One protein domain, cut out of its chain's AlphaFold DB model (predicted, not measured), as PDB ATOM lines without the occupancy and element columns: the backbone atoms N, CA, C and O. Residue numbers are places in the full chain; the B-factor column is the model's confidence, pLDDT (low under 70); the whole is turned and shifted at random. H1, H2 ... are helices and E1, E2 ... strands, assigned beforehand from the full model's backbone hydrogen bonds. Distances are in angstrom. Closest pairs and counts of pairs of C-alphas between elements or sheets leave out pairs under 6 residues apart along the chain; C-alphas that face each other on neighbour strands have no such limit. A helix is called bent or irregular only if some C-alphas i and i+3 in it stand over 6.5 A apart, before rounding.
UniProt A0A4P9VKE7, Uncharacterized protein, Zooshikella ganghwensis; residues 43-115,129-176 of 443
ATOM      1  N   PRO A  43     -34.231  14.960 -57.123       93.31
ATOM      2  CA  PRO A  43     -34.790  14.545 -55.839       93.31
ATOM      3  C   PRO A  43     -34.801  13.015 -55.711       93.31
ATOM      4  O   PRO A  43     -35.619  12.332 -56.319       93.31
ATOM      5  N   ALA A  44     -33.889  12.466 -54.918       92.50
ATOM      6  CA  ALA A  44     -33.706  11.025 -54.771       92.50
ATOM      7  C   ALA A  44     -34.536  10.439 -53.614       92.50
ATOM      8  O   ALA A  44     -34.057   9.584 -52.882       92.50
ATOM      9  N   TYR A  45     -35.760  10.926 -53.389       94.94
ATOM     10  CA  TYR A  45     -36.631  10.468 -52.299       94.94
ATOM     11  C   TYR A  45     -38.024  10.115 -52.817       94.94
ATOM     12  O   TYR A  45     -38.375  10.399 -53.958       94.94
ATOM     13  N   GLY A  46     -38.832   9.489 -51.966       95.75
ATOM     14  CA  GLY A  46     -40.198   9.099 -52.285       95.75
ATOM     15  C   GLY A  46     -40.363   7.607 -52.551       95.75
ATOM     16  O   GLY A  46     -39.465   6.788 -52.332       95.75
ATOM     17  N   LEU A  47     -41.569   7.242 -52.978       96.00
ATOM     18  CA  LEU A  47     -41.957   5.854 -53.198       96.00
ATOM     19  C   LEU A  47     -41.371   5.343 -54.513       96.00
ATOM     20  O   LEU A  47     -41.568   5.938 -55.569       96.00
ATOM     21  N   SER A  48     -40.672   4.217 -54.456       93.06
ATOM     22  CA  SER A  48     -40.264   3.472 -55.656       93.06
ATOM     23  C   SER A  48     -41.245   2.353 -55.977       93.06
ATOM     24  O   SER A  48     -41.540   2.100 -57.139       93.06
ATOM     25  N   VAL A  49     -41.772   1.696 -54.941       92.62
ATOM     26  CA  VAL A  49     -42.724   0.593 -55.064       92.62
ATOM     27  C   VAL A  49     -43.767   0.734 -53.975       92.62
ATOM     28  O   VAL A  49     -43.425   0.929 -52.809       92.62
ATOM     29  N   VAL A  50     -45.032   0.570 -54.336       94.19
ATOM     30  CA  VAL A  50     -46.090   0.306 -53.363       94.19
ATOM     31  C   VAL A  50     -47.101  -0.638 -53.990       94.19
ATOM     32  O   VAL A  50     -47.501  -0.458 -55.135       94.19
ATOM     33  N   GLN A  51     -47.467  -1.676 -53.253       93.62
ATOM     34  CA  GLN A  51     -48.471  -2.650 -53.650       93.62
ATOM     35  C   GLN A  51     -49.305  -2.987 -52.422       93.62
ATOM     36  O   GLN A  51     -48.762  -3.219 -51.339       93.62
ATOM     37  N   TRP A  52     -50.615  -3.044 -52.600       94.38
ATOM     38  CA  TRP A  52     -51.571  -3.486 -51.592       94.38
ATOM     39  C   TRP A  52     -52.425  -4.623 -52.138       94.38
ATOM     40  O   TRP A  52     -52.363  -4.966 -53.321       94.38
ATOM     41  N   ASP A  53     -53.188  -5.252 -51.257       94.94
ATOM     42  CA  ASP A  53     -54.173  -6.239 -51.654       94.94
ATOM     43  C   ASP A  53     -55.381  -5.570 -52.327       94.94
ATOM     44  O   ASP A  53     -56.260  -5.028 -51.666       94.94
ATOM     45  N   GLU A  54     -55.398  -5.581 -53.662       91.62
ATOM     46  CA  GLU A  54     -56.499  -5.037 -54.468       91.62
ATOM     47  C   GLU A  54     -57.828  -5.771 -54.248       91.62
ATOM     48  O   GLU A  54     -58.876  -5.135 -54.328       91.62
ATOM     49  N   ALA A  55     -57.806  -7.081 -53.970       92.00
ATOM     50  CA  ALA A  55     -59.032  -7.843 -53.732       92.00
ATOM     51  C   ALA A  55     -59.642  -7.438 -52.387       92.00
ATOM     52  O   ALA A  55     -60.798  -7.031 -52.321       92.00
ATOM     53  N   LEU A  56     -58.814  -7.412 -51.338       93.62
ATOM     54  CA  LEU A  56     -59.231  -6.976 -50.005       93.62
ATOM     55  C   LEU A  56     -59.733  -5.520 -49.998       93.62
ATOM     56  O   LEU A  56     -60.718  -5.194 -49.333       93.62
ATOM     57  N   LEU A  57     -59.083  -4.644 -50.771       92.81
ATOM     58  CA  LEU A  57     -59.498  -3.251 -50.901       92.81
ATOM     59  C   LEU A  57     -60.876  -3.140 -51.567       92.81
ATOM     60  O   LEU A  57     -61.739  -2.424 -51.065       92.81
ATOM     61  N   ARG A  58     -61.103  -3.840 -52.683       89.69
ATOM     62  CA  ARG A  58     -62.355  -3.722 -53.447       89.69
ATOM     63  C   ARG A  58     -63.533  -4.412 -52.778       89.69
ATOM     64  O   ARG A  58     -64.611  -3.821 -52.756       89.69
ATOM     65  N   ASP A  59     -63.317  -5.617 -52.258       88.69
ATOM     66  CA  ASP A  59     -64.386  -6.494 -51.777       88.69
ATOM     67  C   ASP A  59     -64.744  -6.199 -50.315       88.69
ATOM     68  O   ASP A  59     -65.921  -6.137 -49.965       88.69
ATOM     69  N   GLU A  60     -63.739  -5.958 -49.467       89.12
ATOM     70  CA  GLU A  60     -63.923  -5.755 -48.021       89.12
ATOM     71  C   GLU A  60     -63.710  -4.300 -47.575       89.12
ATOM     72  O   GLU A  60     -63.990  -3.953 -46.428       89.12
ATOM     73  N   GLY A  61     -63.209  -3.425 -48.455       90.62
ATOM     74  CA  GLY A  61     -62.880  -2.043 -48.098       90.62
ATOM     75  C   GLY A  61     -61.694  -1.919 -47.148       90.62
ATOM     76  O   GLY A  61     -61.574  -0.912 -46.452       90.62
ATOM     77  N   CYS A  62     -60.820  -2.926 -47.112       92.94
ATOM     78  CA  CYS A  62     -59.678  -2.976 -46.210       92.94
ATOM     79  C   CYS A  62     -58.357  -2.788 -46.969       92.94
ATOM     80  O   CYS A  62     -58.011  -3.554 -47.867       92.94
ATOM     81  N   LEU A  63     -57.573  -1.781 -46.581       94.56
ATOM     82  CA  LEU A  63     -56.246  -1.530 -47.133       94.56
ATOM     83  C   LEU A  63     -55.189  -2.348 -46.383       94.56
ATOM     84  O   LEU A  63     -54.908  -2.101 -45.208       94.56
ATOM     85  N   GLN A  64     -54.540  -3.271 -47.093       95.62
ATOM     86  CA  GLN A  64     -53.399  -4.034 -46.589       95.62
ATOM     87  C   GLN A  64     -52.210  -3.927 -47.543       95.62
ATOM     88  O   GLN A  64     -52.294  -4.328 -48.701       95.62
ATOM     89  N   LEU A  65     -51.078  -3.421 -47.052       95.75
ATOM     90  CA  LEU A  65     -49.844  -3.352 -47.835       95.75
ATOM     91  C   LEU A  65     -49.220  -4.743 -48.017       95.75
ATOM     92  O   LEU A  65     -49.023  -5.484 -47.054       95.75
ATOM     93  N   LYS A  66     -48.847  -5.060 -49.258       95.00
ATOM     94  CA  LYS A  66     -48.079  -6.253 -49.650       95.00
ATOM     95  C   LYS A  66     -46.598  -5.942 -49.838       95.00
ATOM     96  O   LYS A  66     -45.750  -6.754 -49.481       95.00
ATOM     97  N   LYS A  67     -46.283  -4.766 -50.384       95.31
ATOM     98  CA  LYS A  67     -44.911  -4.334 -50.669       95.31
ATOM     99  C   LYS A  67     -44.809  -2.821 -50.573       95.31
ATOM    100  O   LYS A  67     -45.691  -2.120 -51.066       95.31
ATOM    101  N   LEU A  68     -43.739  -2.317 -49.973       96.25
ATOM    102  CA  LEU A  68     -43.453  -0.885 -49.930       96.25
ATOM    103  C   LEU A  68     -41.949  -0.664 -49.988       96.25
ATOM    104  O   LEU A  68     -41.215  -1.285 -49.229       96.25
ATOM    105  N   ARG A  69     -41.510   0.231 -50.871       96.69
ATOM    106  CA  ARG A  69     -40.136   0.727 -50.930       96.69
ATOM    107  C   ARG A  69     -40.127   2.238 -50.985       96.69
ATOM    108  O   ARG A  69     -40.603   2.826 -51.960       96.69
ATOM    109  N   LEU A  70     -39.556   2.847 -49.961       96.62
ATOM    110  CA  LEU A  70     -39.531   4.287 -49.759       96.62
ATOM    111  C   LEU A  70     -38.123   4.715 -49.367       96.62
ATOM    112  O   LEU A  70     -37.527   4.142 -48.458       96.62
ATOM    113  N   LEU A  71     -37.614   5.745 -50.030       96.25
ATOM    114  CA  LEU A  71     -36.433   6.464 -49.577       96.25
ATOM    115  C   LEU A  71     -36.885   7.786 -48.953       96.25
ATOM    116  O   LEU A  71     -37.634   8.542 -49.571       96.25
ATOM    117  N   THR A  72     -36.486   8.017 -47.708       94.50
ATOM    118  CA  THR A  72     -36.853   9.213 -46.932       94.50
ATOM    119  C   THR A  72     -36.275  10.496 -47.532       94.50
ATOM    120  O   THR A  72     -35.296  10.467 -48.277       94.50
ATOM    121  N   LYS A  73     -36.870  11.647 -47.198       90.06
ATOM    122  CA  LYS A  73     -36.491  12.970 -47.740       90.06
ATOM    123  C   LYS A  73     -35.048  13.374 -47.450       90.06
ATOM    124  O   LYS A  73     -34.475  14.139 -48.217       90.06
ATOM    125  N   ASN A  74     -34.485  12.862 -46.359       85.06
ATOM    126  CA  ASN A  74     -33.103  13.121 -45.956       85.06
ATOM    127  C   ASN A  74     -32.112  12.106 -46.552       85.06
ATOM    128  O   ASN A  74     -30.958  12.094 -46.144       85.06
ATOM    129  N   TYR A  75     -32.564  11.226 -47.456       84.88
ATOM    130  CA  TYR A  75     -31.763  10.218 -48.169       84.88
ATOM    131  C   TYR A  75     -30.989   9.223 -47.287       84.88
ATOM    132  O   TYR A  75     -30.164   8.463 -47.787       84.88
ATOM    133  N   ASN A  76     -31.278   9.179 -45.987       85.12
ATOM    134  CA  ASN A  76     -30.512   8.414 -45.004       85.12
ATOM    135  C   ASN A  76     -31.219   7.137 -44.531       85.12
ATOM    136  O   ASN A  76     -30.593   6.265 -43.936       85.12
ATOM    137  N   VAL A  77     -32.524   7.004 -44.785       92.19
ATOM    138  CA  VAL A  77     -33.294   5.813 -44.411       92.19
ATOM    139  C   VAL A  77     -34.025   5.257 -45.625       92.19
ATOM    140  O   VAL A  77     -34.912   5.908 -46.185       92.19
ATOM    141  N   PHE A  78     -33.661   4.028 -45.991       95.19
ATOM    142  CA  PHE A  78     -34.360   3.203 -46.970       95.19
ATOM    143  C   PHE A  78     -35.304   2.238 -46.246       95.19
ATOM    144  O   PHE A  78     -34.876   1.453 -45.403       95.19
ATOM    145  N   VAL A  79     -36.588   2.299 -46.575       96.56
ATOM    146  CA  VAL A  79     -37.660   1.474 -46.011       96.56
ATOM    147  C   VAL A  79     -38.068   0.451 -47.064       96.56
ATOM    148  O   VAL A  79     -38.533   0.838 -48.132       96.56
ATOM    149  N   ASP A  80     -37.922  -0.836 -46.771       96.88
ATOM    150  CA  ASP A  80     -38.341  -1.955 -47.620       96.88
ATOM    151  C   ASP A  80     -39.193  -2.923 -46.797       96.88
ATOM    152  O   ASP A  80     -38.722  -3.546 -45.845       96.88
ATOM    153  N   TYR A  81     -40.463  -3.058 -47.161       95.88
ATOM    154  CA  TYR A  81     -41.383  -4.051 -46.620       95.88
ATOM    155  C   TYR A  81     -41.672  -5.106 -47.698       95.88
ATOM    156  O   TYR A  81     -42.074  -4.726 -48.807       95.88
ATOM    157  N   PRO A  82     -41.503  -6.412 -47.398       94.12
ATOM    158  CA  PRO A  82     -41.223  -7.029 -46.085       94.12
ATOM    159  C   PRO A  82     -39.728  -7.190 -45.716       94.12
ATOM    160  O   PRO A  82     -39.402  -8.020 -44.874       94.12
ATOM    161  N   GLY A  83     -38.815  -6.447 -46.350       92.69
ATOM    162  CA  GLY A  83     -37.363  -6.560 -46.152       92.69
ATOM    163  C   GLY A  83     -36.859  -6.127 -44.766       92.69
ATOM    164  O   GLY A  83     -36.735  -6.938 -43.852       92.69
ATOM    165  N   ASN A  84     -36.508  -4.849 -44.611       93.62
ATOM    166  CA  ASN A  84     -35.934  -4.286 -43.378       93.62
ATOM    167  C   ASN A  84     -36.971  -3.599 -42.465       93.62
ATOM    168  O   ASN A  84     -36.612  -2.954 -41.479       93.62
ATOM    169  N   THR A  85     -38.254  -3.709 -42.806       95.38
ATOM    170  CA  THR A  85     -39.347  -2.981 -42.160       95.38
ATOM    171  C   THR A  85     -40.457  -3.929 -41.729       95.38
ATOM    172  O   THR A  85     -40.816  -4.852 -42.456       95.38
ATOM    173  N   ARG A  86     -41.053  -3.666 -40.561       94.62
ATOM    174  CA  ARG A  86     -42.233  -4.370 -40.047       94.62
ATOM    175  C   ARG A  86     -43.410  -3.411 -39.909       94.62
ATOM    176  O   ARG A  86     -43.296  -2.389 -39.236       94.62
ATOM    177  N   ILE A  87     -44.550  -3.786 -40.484       95.44
ATOM    178  CA  ILE A  87     -45.819  -3.087 -40.269       95.44
ATOM    179  C   ILE A  87     -46.398  -3.516 -38.918       95.44
ATOM    180  O   ILE A  87     -46.460  -4.712 -38.624       95.44
ATOM    181  N   LEU A  88     -46.774  -2.545 -38.083       94.94
ATOM    182  CA  LEU A  88     -47.376  -2.793 -36.764       94.94
ATOM    183  C   LEU A  88     -48.901  -2.669 -36.764       94.94
ATOM    184  O   LEU A  88     -49.562  -3.202 -35.877       94.94
ATOM    185  N   THR A  89     -49.450  -1.964 -37.746       94.19
ATOM    186  CA  THR A  89     -50.886  -1.712 -37.859       94.19
ATOM    187  C   THR A  89     -51.603  -2.887 -38.519       94.19
ATOM    188  O   THR A  89     -51.073  -3.451 -39.484       94.19
ATOM    189  N   PRO A  90     -52.810  -3.254 -38.054       93.44
ATOM    190  CA  PRO A  90     -53.670  -4.175 -38.789       93.44
ATOM    191  C   PRO A  90     -54.121  -3.557 -40.131       93.44
ATOM    192  O   PRO A  90     -53.932  -2.355 -40.346       93.44
ATOM    193  N   PRO A  91     -54.715  -4.353 -41.045       93.44
ATOM    194  CA  PRO A  91     -55.384  -3.821 -42.231       93.44
ATOM    195  C   PRO A  91     -56.374  -2.708 -41.868       93.44
ATOM    196  O   PRO A  91     -57.104  -2.816 -40.883       93.44
ATOM    197  N   ILE A  92     -56.387  -1.632 -42.655       92.31
ATOM    198  CA  ILE A  92     -57.187  -0.439 -42.355       92.31
ATOM    199  C   ILE A  92     -58.525  -0.535 -43.071       92.31
ATOM    200  O   ILE A  92     -58.559  -0.493 -44.298       92.31
ATOM    201  N   ALA A  93     -59.620  -0.587 -42.317       91.88
ATOM    202  CA  ALA A  93     -60.962  -0.461 -42.872       91.88
ATOM    203  C   ALA A  93     -61.237   0.993 -43.296       91.88
ATOM    204  O   ALA A  93     -61.161   1.916 -42.479       91.88
ATOM    205  N   LEU A  94     -61.555   1.203 -44.572       88.62
ATOM    206  CA  LEU A  94     -61.906   2.506 -45.128       88.62
ATOM    207  C   LEU A  94     -63.397   2.792 -44.885       88.62
ATOM    208  O   LEU A  94     -64.264   1.994 -45.235       88.62
ATOM    209  N   GLN A  95     -63.702   3.936 -44.268       78.88
ATOM    210  CA  GLN A  95     -65.075   4.337 -43.933       78.88
ATOM    211  C   GLN A  95     -65.763   5.048 -45.111       78.88
ATOM    212  O   GLN A  95     -65.161   5.905 -45.749       78.88
ATOM    213  N   GLU A  96     -67.046   4.756 -45.355       62.75
ATOM    214  CA  GLU A  96     -67.795   5.117 -46.580       62.75
ATOM    215  C   GLU A  96     -68.060   6.619 -46.826       62.75
ATOM    216  O   GLU A  96     -68.663   6.970 -47.838       62.75
ATOM    217  N   HIS A  97     -67.641   7.528 -45.939       54.47
ATOM    218  CA  HIS A  97     -68.116   8.923 -45.964       54.47
ATOM    219  C   HIS A  97     -67.041  10.001 -46.100       54.47
ATOM    220  O   HIS A  97     -67.352  11.187 -45.985       54.47
ATOM    221  N   ARG A  98     -65.785   9.632 -46.367       64.94
ATOM    222  CA  ARG A  98     -64.714  10.580 -46.709       64.94
ATOM    223  C   ARG A  98     -63.769   9.925 -47.696       64.94
ATOM    224  O   ARG A  98     -63.537   8.732 -47.568       64.94
ATOM    225  N   GLU A  99     -63.205  10.706 -48.614       81.56
ATOM    226  CA  GLU A  99     -61.993  10.331 -49.346       81.56
ATOM    227  C   GLU A  99     -60.869  10.157 -48.309       81.56
ATOM    228  O   GLU A  99     -60.298  11.153 -47.841       81.56
ATOM    229  N   PRO A 100     -60.598   8.931 -47.818       90.00
ATOM    230  CA  PRO A 100     -59.717   8.751 -46.691       90.00
ATOM    231  C   PRO A 100     -58.298   8.996 -47.183       90.00
ATOM    232  O   PRO A 100     -57.832   8.390 -48.152       90.00
ATOM    233  N   THR A 101     -57.608   9.898 -46.495       93.75
ATOM    234  CA  THR A 101     -56.184  10.123 -46.714       93.75
ATOM    235  C   THR A 101     -55.418   9.213 -45.769       93.75
ATOM    236  O   THR A 101     -55.590   9.282 -44.555       93.75
ATOM    237  N   ILE A 102     -54.593   8.341 -46.332       95.25
ATOM    238  CA  ILE A 102     -53.787   7.386 -45.585       95.25
ATOM    239  C   ILE A 102     -52.370   7.926 -45.468       95.25
ATOM    240  O   ILE A 102     -51.751   8.305 -46.461       95.25
ATOM    241  N   TYR A 103     -51.847   7.928 -44.251       96.50
ATOM    242  CA  TYR A 103     -50.514   8.371 -43.880       96.50
ATOM    243  C   TYR A 103     -49.657   7.190 -43.436       96.50
ATOM    244  O   TYR A 103     -50.164   6.174 -42.954       96.50
ATOM    245  N   TYR A 104     -48.345   7.347 -43.574       96.94
ATOM    246  CA  TYR A 104     -47.355   6.449 -43.002       96.94
ATOM    247  C   TYR A 104     -46.499   7.181 -41.968       96.94
ATOM    248  O   TYR A 104     -46.224   8.374 -42.111       96.94
ATOM    249  N   TYR A 105     -46.031   6.435 -40.971       97.50
ATOM    250  CA  TYR A 105     -45.082   6.885 -39.955       97.50
ATOM    251  C   TYR A 105     -43.956   5.861 -39.853       97.50
ATOM    252  O   TYR A 105     -44.218   4.661 -39.716       97.50
ATOM    253  N   ILE A 106     -42.715   6.333 -39.929       96.94
ATOM    254  CA  ILE A 106     -41.514   5.501 -39.850       96.94
ATOM    255  C   ILE A 106     -40.828   5.767 -38.520       96.94
ATOM    256  O   ILE A 106     -40.451   6.901 -38.217       96.94
ATOM    257  N   LEU A 107     -40.631   4.701 -37.753       95.69
ATOM    258  CA  LEU A 107     -39.918   4.728 -36.487       95.69
ATOM    259  C   LEU A 107     -38.691   3.822 -36.568       95.69
ATOM    260  O   LEU A 107     -38.743   2.719 -37.122       95.69
ATOM    261  N   ARG A 108     -37.589   4.272 -35.977       92.81
ATOM    262  CA  ARG A 108     -36.346   3.508 -35.858       92.81
ATOM    263  C   ARG A 108     -36.045   3.292 -34.390       92.81
ATOM    264  O   ARG A 108     -36.058   4.241 -33.625       92.81
ATOM    265  N   GLU A 109     -35.747   2.063 -34.001       89.06
ATOM    266  CA  GLU A 109     -35.329   1.761 -32.631       89.06
ATOM    267  C   GLU A 109     -34.100   2.603 -32.249       89.06
ATOM    268  O   GLU A 109     -33.121   2.660 -33.016       89.06
ATOM    269  N   LYS A 110     -34.177   3.277 -31.095       85.06
ATOM    270  CA  LYS A 110     -33.055   4.016 -30.511       85.06
ATOM    271  C   LYS A 110     -31.920   3.036 -30.253       85.06
ATOM    272  O   LYS A 110     -32.155   1.859 -29.989       85.06
ATOM    273  N   ALA A 111     -30.680   3.512 -30.338       68.56
ATOM    274  CA  ALA A 111     -29.555   2.692 -29.908       68.56
ATOM    275  C   ALA A 111     -29.831   2.221 -28.467       68.56
ATOM    276  O   ALA A 111     -30.229   3.056 -27.643       68.56
ATOM    277  N   PRO A 112     -29.693   0.917 -28.164       60.59
ATOM    278  CA  PRO A 112     -29.953   0.430 -26.824       60.59
ATOM    279  C   PRO A 112     -29.055   1.207 -25.865       60.59
ATOM    280  O   PRO A 112     -27.828   1.162 -25.966       60.59
ATOM    281  N   LYS A 113     -29.663   1.929 -24.920       51.50
ATOM    282  CA  LYS A 113     -28.963   2.230 -23.673       51.50
ATOM    283  C   LYS A 113     -28.664   0.859 -23.092       51.50
ATOM    284  O   LYS A 113     -29.597   0.074 -22.983       51.50
ATOM    285  N   TYR A 114     -27.395   0.544 -22.856       45.59
ATOM    286  CA  TYR A 114     -26.953  -0.735 -22.304       45.59
ATOM    287  C   TYR A 114     -27.766  -1.055 -21.038       45.59
ATOM    288  O   TYR A 114     -27.418  -0.625 -19.944       45.59
ATOM    289  N   ASP A 115     -28.883  -1.756 -21.200       40.28
ATOM    290  CA  ASP A 115     -29.664  -2.317 -20.118       40.28
ATOM    291  C   ASP A 115     -30.182  -3.670 -20.593       40.28
ATOM    292  O   ASP A 115     -30.901  -3.831 -21.585       40.28
ATOM    293  N   ASN A 129     -29.800 -10.873 -33.947       76.25
ATOM    294  CA  ASN A 129     -30.737  -9.793 -33.660       76.25
ATOM    295  C   ASN A 129     -30.620  -8.699 -34.738       76.25
ATOM    296  O   ASN A 129     -29.570  -8.073 -34.876       76.25
ATOM    297  N   ARG A 130     -31.683  -8.483 -35.523       80.50
ATOM    298  CA  ARG A 130     -31.729  -7.475 -36.594       80.50
ATOM    299  C   ARG A 130     -32.581  -6.285 -36.159       80.50
ATOM    300  O   ARG A 130     -33.748  -6.469 -35.811       80.50
ATOM    301  N   ARG A 131     -32.042  -5.066 -36.275       83.62
ATOM    302  CA  ARG A 131     -32.833  -3.829 -36.144       83.62
ATOM    303  C   ARG A 131     -33.749  -3.688 -37.357       83.62
ATOM    304  O   ARG A 131     -33.279  -3.548 -38.482       83.62
ATOM    305  N   LEU A 132     -35.057  -3.735 -37.116       90.94
ATOM    306  CA  LEU A 132     -36.083  -3.508 -38.135       90.94
ATOM    307  C   LEU A 132     -36.760  -2.163 -37.899       90.94
ATOM    308  O   LEU A 132     -37.132  -1.845 -36.766       90.94
ATOM    309  N   LEU A 133     -37.004  -1.427 -38.979       94.75
ATOM    310  CA  LEU A 133     -37.844  -0.234 -38.946       94.75
ATOM    311  C   LEU A 133     -39.285  -0.621 -38.607       94.75
ATOM    312  O   LEU A 133     -39.762  -1.694 -38.995       94.75
ATOM    313  N   LYS A 134     -39.992   0.250 -37.886       95.94
ATOM    314  CA  LYS A 134     -41.427   0.093 -37.635       95.94
ATOM    315  C   LYS A 134     -42.192   1.035 -38.547       95.94
ATOM    316  O   LYS A 134     -41.897   2.226 -38.600       95.94
ATOM    317  N   LEU A 135     -43.171   0.479 -39.247       97.38
ATOM    318  CA  LEU A 135     -44.070   1.207 -40.125       97.38
ATOM    319  C   LEU A 135     -45.483   1.156 -39.550       97.38
ATOM    320  O   LEU A 135     -46.021   0.082 -39.276       97.38
ATOM    321  N   ILE A 136     -46.073   2.328 -39.371       97.25
ATOM    322  CA  ILE A 136     -47.455   2.497 -38.924       97.25
ATOM    323  C   ILE A 136     -48.203   3.155 -40.072       97.25
ATOM    324  O   ILE A 136     -47.762   4.186 -40.579       97.25
ATOM    325  N   ILE A 137     -49.314   2.554 -40.487       96.31
ATOM    326  CA  ILE A 137     -50.214   3.118 -41.491       96.31
ATOM    327  C   ILE A 137     -51.483   3.591 -40.777       96.31
ATOM    328  O   ILE A 137     -52.044   2.863 -39.964       96.31
ATOM    329  N   SER A 138     -51.945   4.809 -41.049       94.44
ATOM    330  CA  SER A 138     -53.127   5.363 -40.379       94.44
ATOM    331  C   SER A 138     -53.899   6.327 -41.270       94.44
ATOM    332  O   SER A 138     -53.318   6.969 -42.136       94.44
ATOM    333  N   ALA A 139     -55.202   6.473 -41.028       92.38
ATOM    334  CA  ALA A 139     -56.022   7.532 -41.622       92.38
ATOM    335  C   ALA A 139     -55.886   8.889 -40.894       92.38
ATOM    336  O   ALA A 139     -56.421   9.898 -41.345       92.38
ATOM    337  N   SER A 140     -55.185   8.927 -39.754       91.00
ATOM    338  CA  SER A 140     -54.907  10.153 -39.004       91.00
ATOM    339  C   SER A 140     -53.624  10.822 -39.499       91.00
ATOM    340  O   SER A 140     -52.630  10.142 -39.763       91.00
ATOM    341  N   GLN A 141     -53.628  12.159 -39.564       91.38
ATOM    342  CA  GLN A 141     -52.443  12.986 -39.835       91.38
ATOM    343  C   GLN A 141     -51.530  13.141 -38.602       91.38
ATOM    344  O   GLN A 141     -50.422  13.656 -38.711       91.38
ATOM    345  N   VAL A 142     -51.962  12.686 -37.430       92.69
ATOM    346  CA  VAL A 142     -51.109  12.570 -36.240       92.69
ATOM    347  C   VAL A 142     -50.906  11.093 -35.919       92.69
ATOM    348  O   VAL A 142     -51.815  10.286 -36.151       92.69
ATOM    349  N   LEU A 143     -49.726  10.744 -35.393       92.88
ATOM    350  CA  LEU A 143     -49.434   9.395 -34.910       92.88
ATOM    351  C   LEU A 143     -50.556   8.958 -33.948       92.88
ATOM    352  O   LEU A 143     -50.822   9.689 -32.995       92.88
ATOM    353  N   PRO A 144     -51.236   7.823 -34.187       93.12
ATOM    354  CA  PRO A 144     -52.319   7.396 -33.308       93.12
ATOM    355  C   PRO A 144     -51.816   7.157 -31.886       93.12
ATOM    356  O   PRO A 144     -50.737   6.588 -31.700       93.12
ATOM    357  N   SER A 145     -52.607   7.557 -30.891       93.25
ATOM    358  CA  SER A 145     -52.197   7.504 -29.484       93.25
ATOM    359  C   SER A 145     -51.911   6.088 -28.991       93.25
ATOM    360  O   SER A 145     -51.061   5.914 -28.119       93.25
ATOM    361  N   GLU A 146     -52.508   5.056 -29.600       93.19
ATOM    362  CA  GLU A 146     -52.138   3.669 -29.310       93.19
ATOM    363  C   GLU A 146     -50.691   3.319 -29.687       93.19
ATOM    364  O   GLU A 146     -50.207   2.297 -29.225       93.19
ATOM    365  N   TYR A 147     -49.995   4.137 -30.484       93.88
ATOM    366  CA  TYR A 147     -48.605   3.926 -30.900       93.88
ATOM    367  C   TYR A 147     -47.627   4.972 -30.348       93.88
ATOM    368  O   TYR A 147     -46.418   4.820 -30.530       93.88
ATOM    369  N   GLU A 148     -48.103   6.005 -29.647       93.00
ATOM    370  CA  GLU A 148     -47.244   7.038 -29.045       93.00
ATOM    371  C   GLU A 148     -46.231   6.449 -28.051       93.00
ATOM    372  O   GLU A 148     -45.105   6.936 -27.958       93.00
ATOM    373  N   TYR A 149     -46.578   5.344 -27.376       90.88
ATOM    374  CA  TYR A 149     -45.676   4.643 -26.453       90.88
ATOM    375  C   TYR A 149     -44.364   4.190 -27.118       90.88
ATOM    376  O   TYR A 149     -43.349   4.045 -26.437       90.88
ATOM    377  N   LEU A 150     -44.356   3.989 -28.442       91.69
ATOM    378  CA  LEU A 150     -43.158   3.595 -29.182       91.69
ATOM    379  C   LEU A 150     -42.102   4.702 -29.206       91.69
ATOM    380  O   LEU A 150     -40.921   4.387 -29.328       91.69
ATOM    381  N   LEU A 151     -42.489   5.972 -29.038       92.19
ATOM    382  CA  LEU A 151     -41.566   7.113 -29.015       92.19
ATOM    383  C   LEU A 151     -40.632   7.110 -27.794       92.19
ATOM    384  O   LEU A 151     -39.606   7.800 -27.793       92.19
ATOM    385  N   ASN A 152     -40.942   6.306 -26.769       90.44
ATOM    386  CA  ASN A 152     -40.053   6.084 -25.631       90.44
ATOM    387  C   ASN A 152     -38.735   5.446 -26.097       90.44
ATOM    388  O   ASN A 152     -37.657   5.987 -25.828       90.44
ATOM    389  N   ASP A 153     -38.831   4.404 -26.925       89.44
ATOM    390  CA  ASP A 153     -37.694   3.567 -27.334       89.44
ATOM    391  C   ASP A 153     -37.338   3.693 -28.823       89.44
ATOM    392  O   ASP A 153     -36.361   3.110 -29.281       89.44
ATOM    393  N   HIS A 154     -38.107   4.458 -29.600       92.62
ATOM    394  CA  HIS A 154     -37.874   4.674 -31.026       92.62
ATOM    395  C   HIS A 154     -37.758   6.162 -31.357       92.62
ATOM    396  O   HIS A 154     -38.465   7.004 -30.803       92.62
ATOM    397  N   ASP A 155     -36.866   6.477 -32.286       92.50
ATOM    398  CA  ASP A 155     -36.781   7.774 -32.936       92.50
ATOM    399  C   ASP A 155     -37.825   7.863 -34.046       92.50
ATOM    400  O   ASP A 155     -37.957   6.962 -34.884       92.50
ATOM    401  N   PHE A 156     -38.538   8.984 -34.073       94.44
ATOM    402  CA  PHE A 156     -39.394   9.345 -35.189       94.44
ATOM    403  C   PHE A 156     -38.539   9.806 -36.373       94.44
ATOM    404  O   PHE A 156     -37.779  10.766 -36.252       94.44
ATOM    405  N   ILE A 157     -38.653   9.110 -37.506       94.31
ATOM    406  CA  ILE A 157     -37.830   9.367 -38.693       94.31
ATOM    407  C   ILE A 157     -38.556  10.273 -39.678       94.31
ATOM    408  O   ILE A 157     -38.058  11.340 -40.026       94.31
ATOM    409  N   GLU A 158     -39.721   9.838 -40.153       94.69
ATOM    410  CA  GLU A 158     -40.484  10.566 -41.163       94.69
ATOM    411  C   GLU A 158     -41.968  10.190 -41.107       94.69
ATOM    412  O   GLU A 158     -42.343   9.068 -40.752       94.69
ATOM    413  N   GLN A 159     -42.798  11.145 -41.520       95.25
ATOM    414  CA  GLN A 159     -44.199  10.953 -41.860       95.25
ATOM    415  C   GLN A 159     -44.460  11.455 -43.280       95.25
ATOM    416  O   GLN A 159     -43.935  12.493 -43.701       95.25
ATOM    417  N   GLY A 160     -45.364  10.775 -43.981       94.81
ATOM    418  CA  GLY A 160     -45.883  11.252 -45.255       94.81
ATOM    419  C   GLY A 160     -47.277  10.730 -45.564       94.81
ATOM    420  O   GLY A 160     -47.812   9.860 -44.882       94.81
ATOM    421  N   CYS A 161     -47.876  11.295 -46.610       94.81
ATOM    422  CA  CYS A 161     -49.115  10.786 -47.180       94.81
ATOM    423  C   CYS A 161     -48.783   9.627 -48.126       94.81
ATOM    424  O   CYS A 161     -47.957   9.771 -49.029       94.81
ATOM    425  N   LEU A 162     -49.422   8.485 -47.898       95.12
ATOM    426  CA  LEU A 162     -49.371   7.332 -48.777       95.12
ATOM    427  C   LEU A 162     -50.331   7.532 -49.952       95.12
ATOM    428  O   LEU A 162     -49.939   7.366 -51.097       95.12
ATOM    429  N   GLY A 163     -51.579   7.914 -49.709       94.19
ATOM    430  CA  GLY A 163     -52.555   8.035 -50.786       94.19
ATOM    431  C   GLY A 163     -53.921   8.483 -50.310       94.19
ATOM    432  O   GLY A 163     -54.233   8.397 -49.126       94.19
ATOM    433  N   GLN A 164     -54.728   8.939 -51.259       93.62
ATOM    434  CA  GLN A 164     -56.149   9.196 -51.065       93.62
ATOM    435  C   GLN A 164     -56.940   8.096 -51.752       93.62
ATOM    436  O   GLN A 164     -56.572   7.672 -52.847       93.62
ATOM    437  N   PHE A 165     -58.000   7.627 -51.112       93.06
ATOM    438  CA  PHE A 165     -58.855   6.573 -51.647       93.06
ATOM    439  C   PHE A 165     -60.267   7.106 -51.862       93.06
ATOM    440  O   PHE A 165     -60.694   8.064 -51.227       93.06
ATOM    441  N   GLU A 166     -60.995   6.492 -52.776       91.19
ATOM    442  CA  GLU A 166     -62.362   6.872 -53.106       91.19
ATOM    443  C   GLU A 166     -63.191   5.618 -53.380       91.19
ATOM    444  O   GLU A 166     -62.666   4.592 -53.825       91.19
ATOM    445  N   LYS A 167     -64.496   5.703 -53.112       89.31
ATOM    446  CA  LYS A 167     -65.473   4.665 -53.445       89.31
ATOM    447  C   LYS A 167     -66.466   5.243 -54.458       89.31
ATOM    448  O   LYS A 167     -67.386   5.955 -54.060       89.31
ATOM    449  N   PRO A 168     -66.273   5.000 -55.765       82.00
ATOM    450  CA  PRO A 168     -67.231   5.425 -56.781       82.00
ATOM    451  C   PRO A 168     -68.589   4.741 -56.566       82.00
ATOM    452  O   PRO A 168     -68.633   3.612 -56.089       82.00
ATOM    453  N   TYR A 169     -69.685   5.382 -56.992       74.75
ATOM    454  CA  TYR A 169     -71.075   4.938 -56.761       74.75
ATOM    455  C   TYR A 169     -71.408   3.483 -57.154       74.75
ATOM    456  O   TYR A 169     -72.421   2.965 -56.700       74.75
ATOM    457  N   ASP A 170     -70.580   2.831 -57.975       69.69
ATOM    458  CA  ASP A 170     -70.823   1.482 -58.510       69.69
ATOM    459  C   ASP A 170     -69.551   0.606 -58.543       69.69
ATOM    460  O   ASP A 170     -69.444  -0.364 -59.292       69.69
ATOM    461  N   LYS A 171     -68.513   0.987 -57.788       76.38
ATOM    462  CA  LYS A 171     -67.233   0.264 -57.747       76.38
ATOM    463  C   LYS A 171     -66.757   0.093 -56.309       76.38
ATOM    464  O   LYS A 171     -67.062   0.905 -55.439       76.38
ATOM    465  N   GLY A 172     -65.977  -0.963 -56.078       85.81
ATOM    466  CA  GLY A 172     -65.211  -1.114 -54.841       85.81
ATOM    467  C   GLY A 172     -64.240   0.052 -54.629       85.81
ATOM    468  O   GLY A 172     -64.019   0.870 -55.529       85.81
ATOM    469  N   TRP A 173     -63.647   0.125 -53.438       90.69
ATOM    470  CA  TRP A 173     -62.650   1.146 -53.128       90.69
ATOM    471  C   TRP A 173     -61.482   1.112 -54.113       90.69
ATOM    472  O   TRP A 173     -60.993   0.047 -54.497       90.69
ATOM    473  N   GLN A 174     -61.016   2.294 -54.503       90.62
ATOM    474  CA  GLN A 174     -59.874   2.463 -55.391       90.62
ATOM    475  C   GLN A 174     -59.001   3.638 -54.943       90.62
ATOM    476  O   GLN A 174     -59.421   4.500 -54.172       90.62
ATOM    477  N   LEU A 175     -57.768   3.670 -55.441       92.19
ATOM    478  CA  LEU A 175     -56.882   4.818 -55.289       92.19
ATOM    479  C   LEU A 175     -57.442   6.015 -56.071       92.19
ATOM    480  O   LEU A 175     -57.725   5.895 -57.264       92.19
ATOM    481  N   SER A 176     -57.552   7.167 -55.415       90.19
ATOM    482  CA  SER A 176     -57.956   8.414 -56.056       90.19
ATOM    483  C   SER A 176     -56.824   8.998 -56.904       90.19
ATOM    484  O   SER A 176     -55.644   8.927 -56.554       90.19
TER     485      SER A 176
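What this domain is: This is residues 43 to 115 and 129 to 176 of the 443 residues of an uncharacterized protein of Zooshikella ganghwensis (UniProt A0A4P9VKE7). A small sandwich, two sheets partly face to face with their strands crossed: a strongly twisted four-stranded sheet, E4 E6 E5 E7, and a three-stranded sheet, E1 E2 E3. Helix H2 is on the four-stranded sheet's face turned away from E1 E2 E3, and helix H1 sits at one end, in the turn between E1 and E2. The 121 printed residues hold two named helices and seven named strands, E1 H1 E2 E3 E4 E5 E6 H2 E7 along the chain, of mixed class. The order E4 E6 E5 E7 is mixed, E1 E2 E3 antiparallel. The whole is compact, with a radius of gyration of the C-alphas of 15.3 A, yet elongated, spanning 56 by 32 by 24 A.

How they stand to each other: E1, residues 46 to 52, is antiparallel to E2, residues 65 to 71; N 48 and O 69 are 2.9 A apart. H1, residues 54 to 60, is not on either sheet. E2 and E3, residues 78 to 81, form a hairpin, with N 70 and O 79 at 2.9 A. E4, residues 85 to 87, begins the other sheet; the closest C-alphas of E3 and E4, Val 79 and Thr 85, are 6.1 A apart. The two sheets' strands stand at 61 degrees. E4 is parallel to E6, residues 133 to 138, with N 86 and O 133 at 2.8 A. E6 is antiparallel to E5, residues 101 to 109, with N 105 and O 136 at 2.9 A. E5 is antiparallel to E7, residues 154 to 166, with N 104 and O 160 at 2.9 A. H2, residues 145 to 152, is on this sheet at a height of 8.9 A and near E5. E6, H2 and E7 form a split strand-helix-strand unit, two strands running the same way with E5 between them, its crossover right-handed. Every O i to N i+4 pair of H1 is within hydrogen-bond range; in H2 0 of 4 are, against 4 of 5 O i to N i+3 pairs.

Where its parts are: E1 starts at C-alpha 46 (-40.198, 9.099, -52.285) and is 17.0 A long; H1 is 9.9 A, E2 16.7 A, E3 10.1 A and E4 6.7 A. E5 is 26.5 A long and E6 16.3 A. H2, 12.8 A, is irregular: C-alphas 146 and 149 are 7.1 A apart. E7, 33.0 A, bends by 64 degrees at residue 157 and ends at C-alpha 166 (-62.362, 6.872, -53.106).

The domain as a whole: The C-alphas farthest apart, Tyr 114 and Asp 170, are 56.9 A apart. Residues 116 to 128 are not printed; C-alphas 115 and 129 are 15.5 A apart across the cut, which lies in the link E5 to E6. The link E4 to E5 is long, 13 residues. Residues 165 to 166 of E7 pair antiparallel with residues 174 to 175. The mean pLDDT of the printed part is 89.6; residues 96 to 98, 111 to 115 and 170 are under 70.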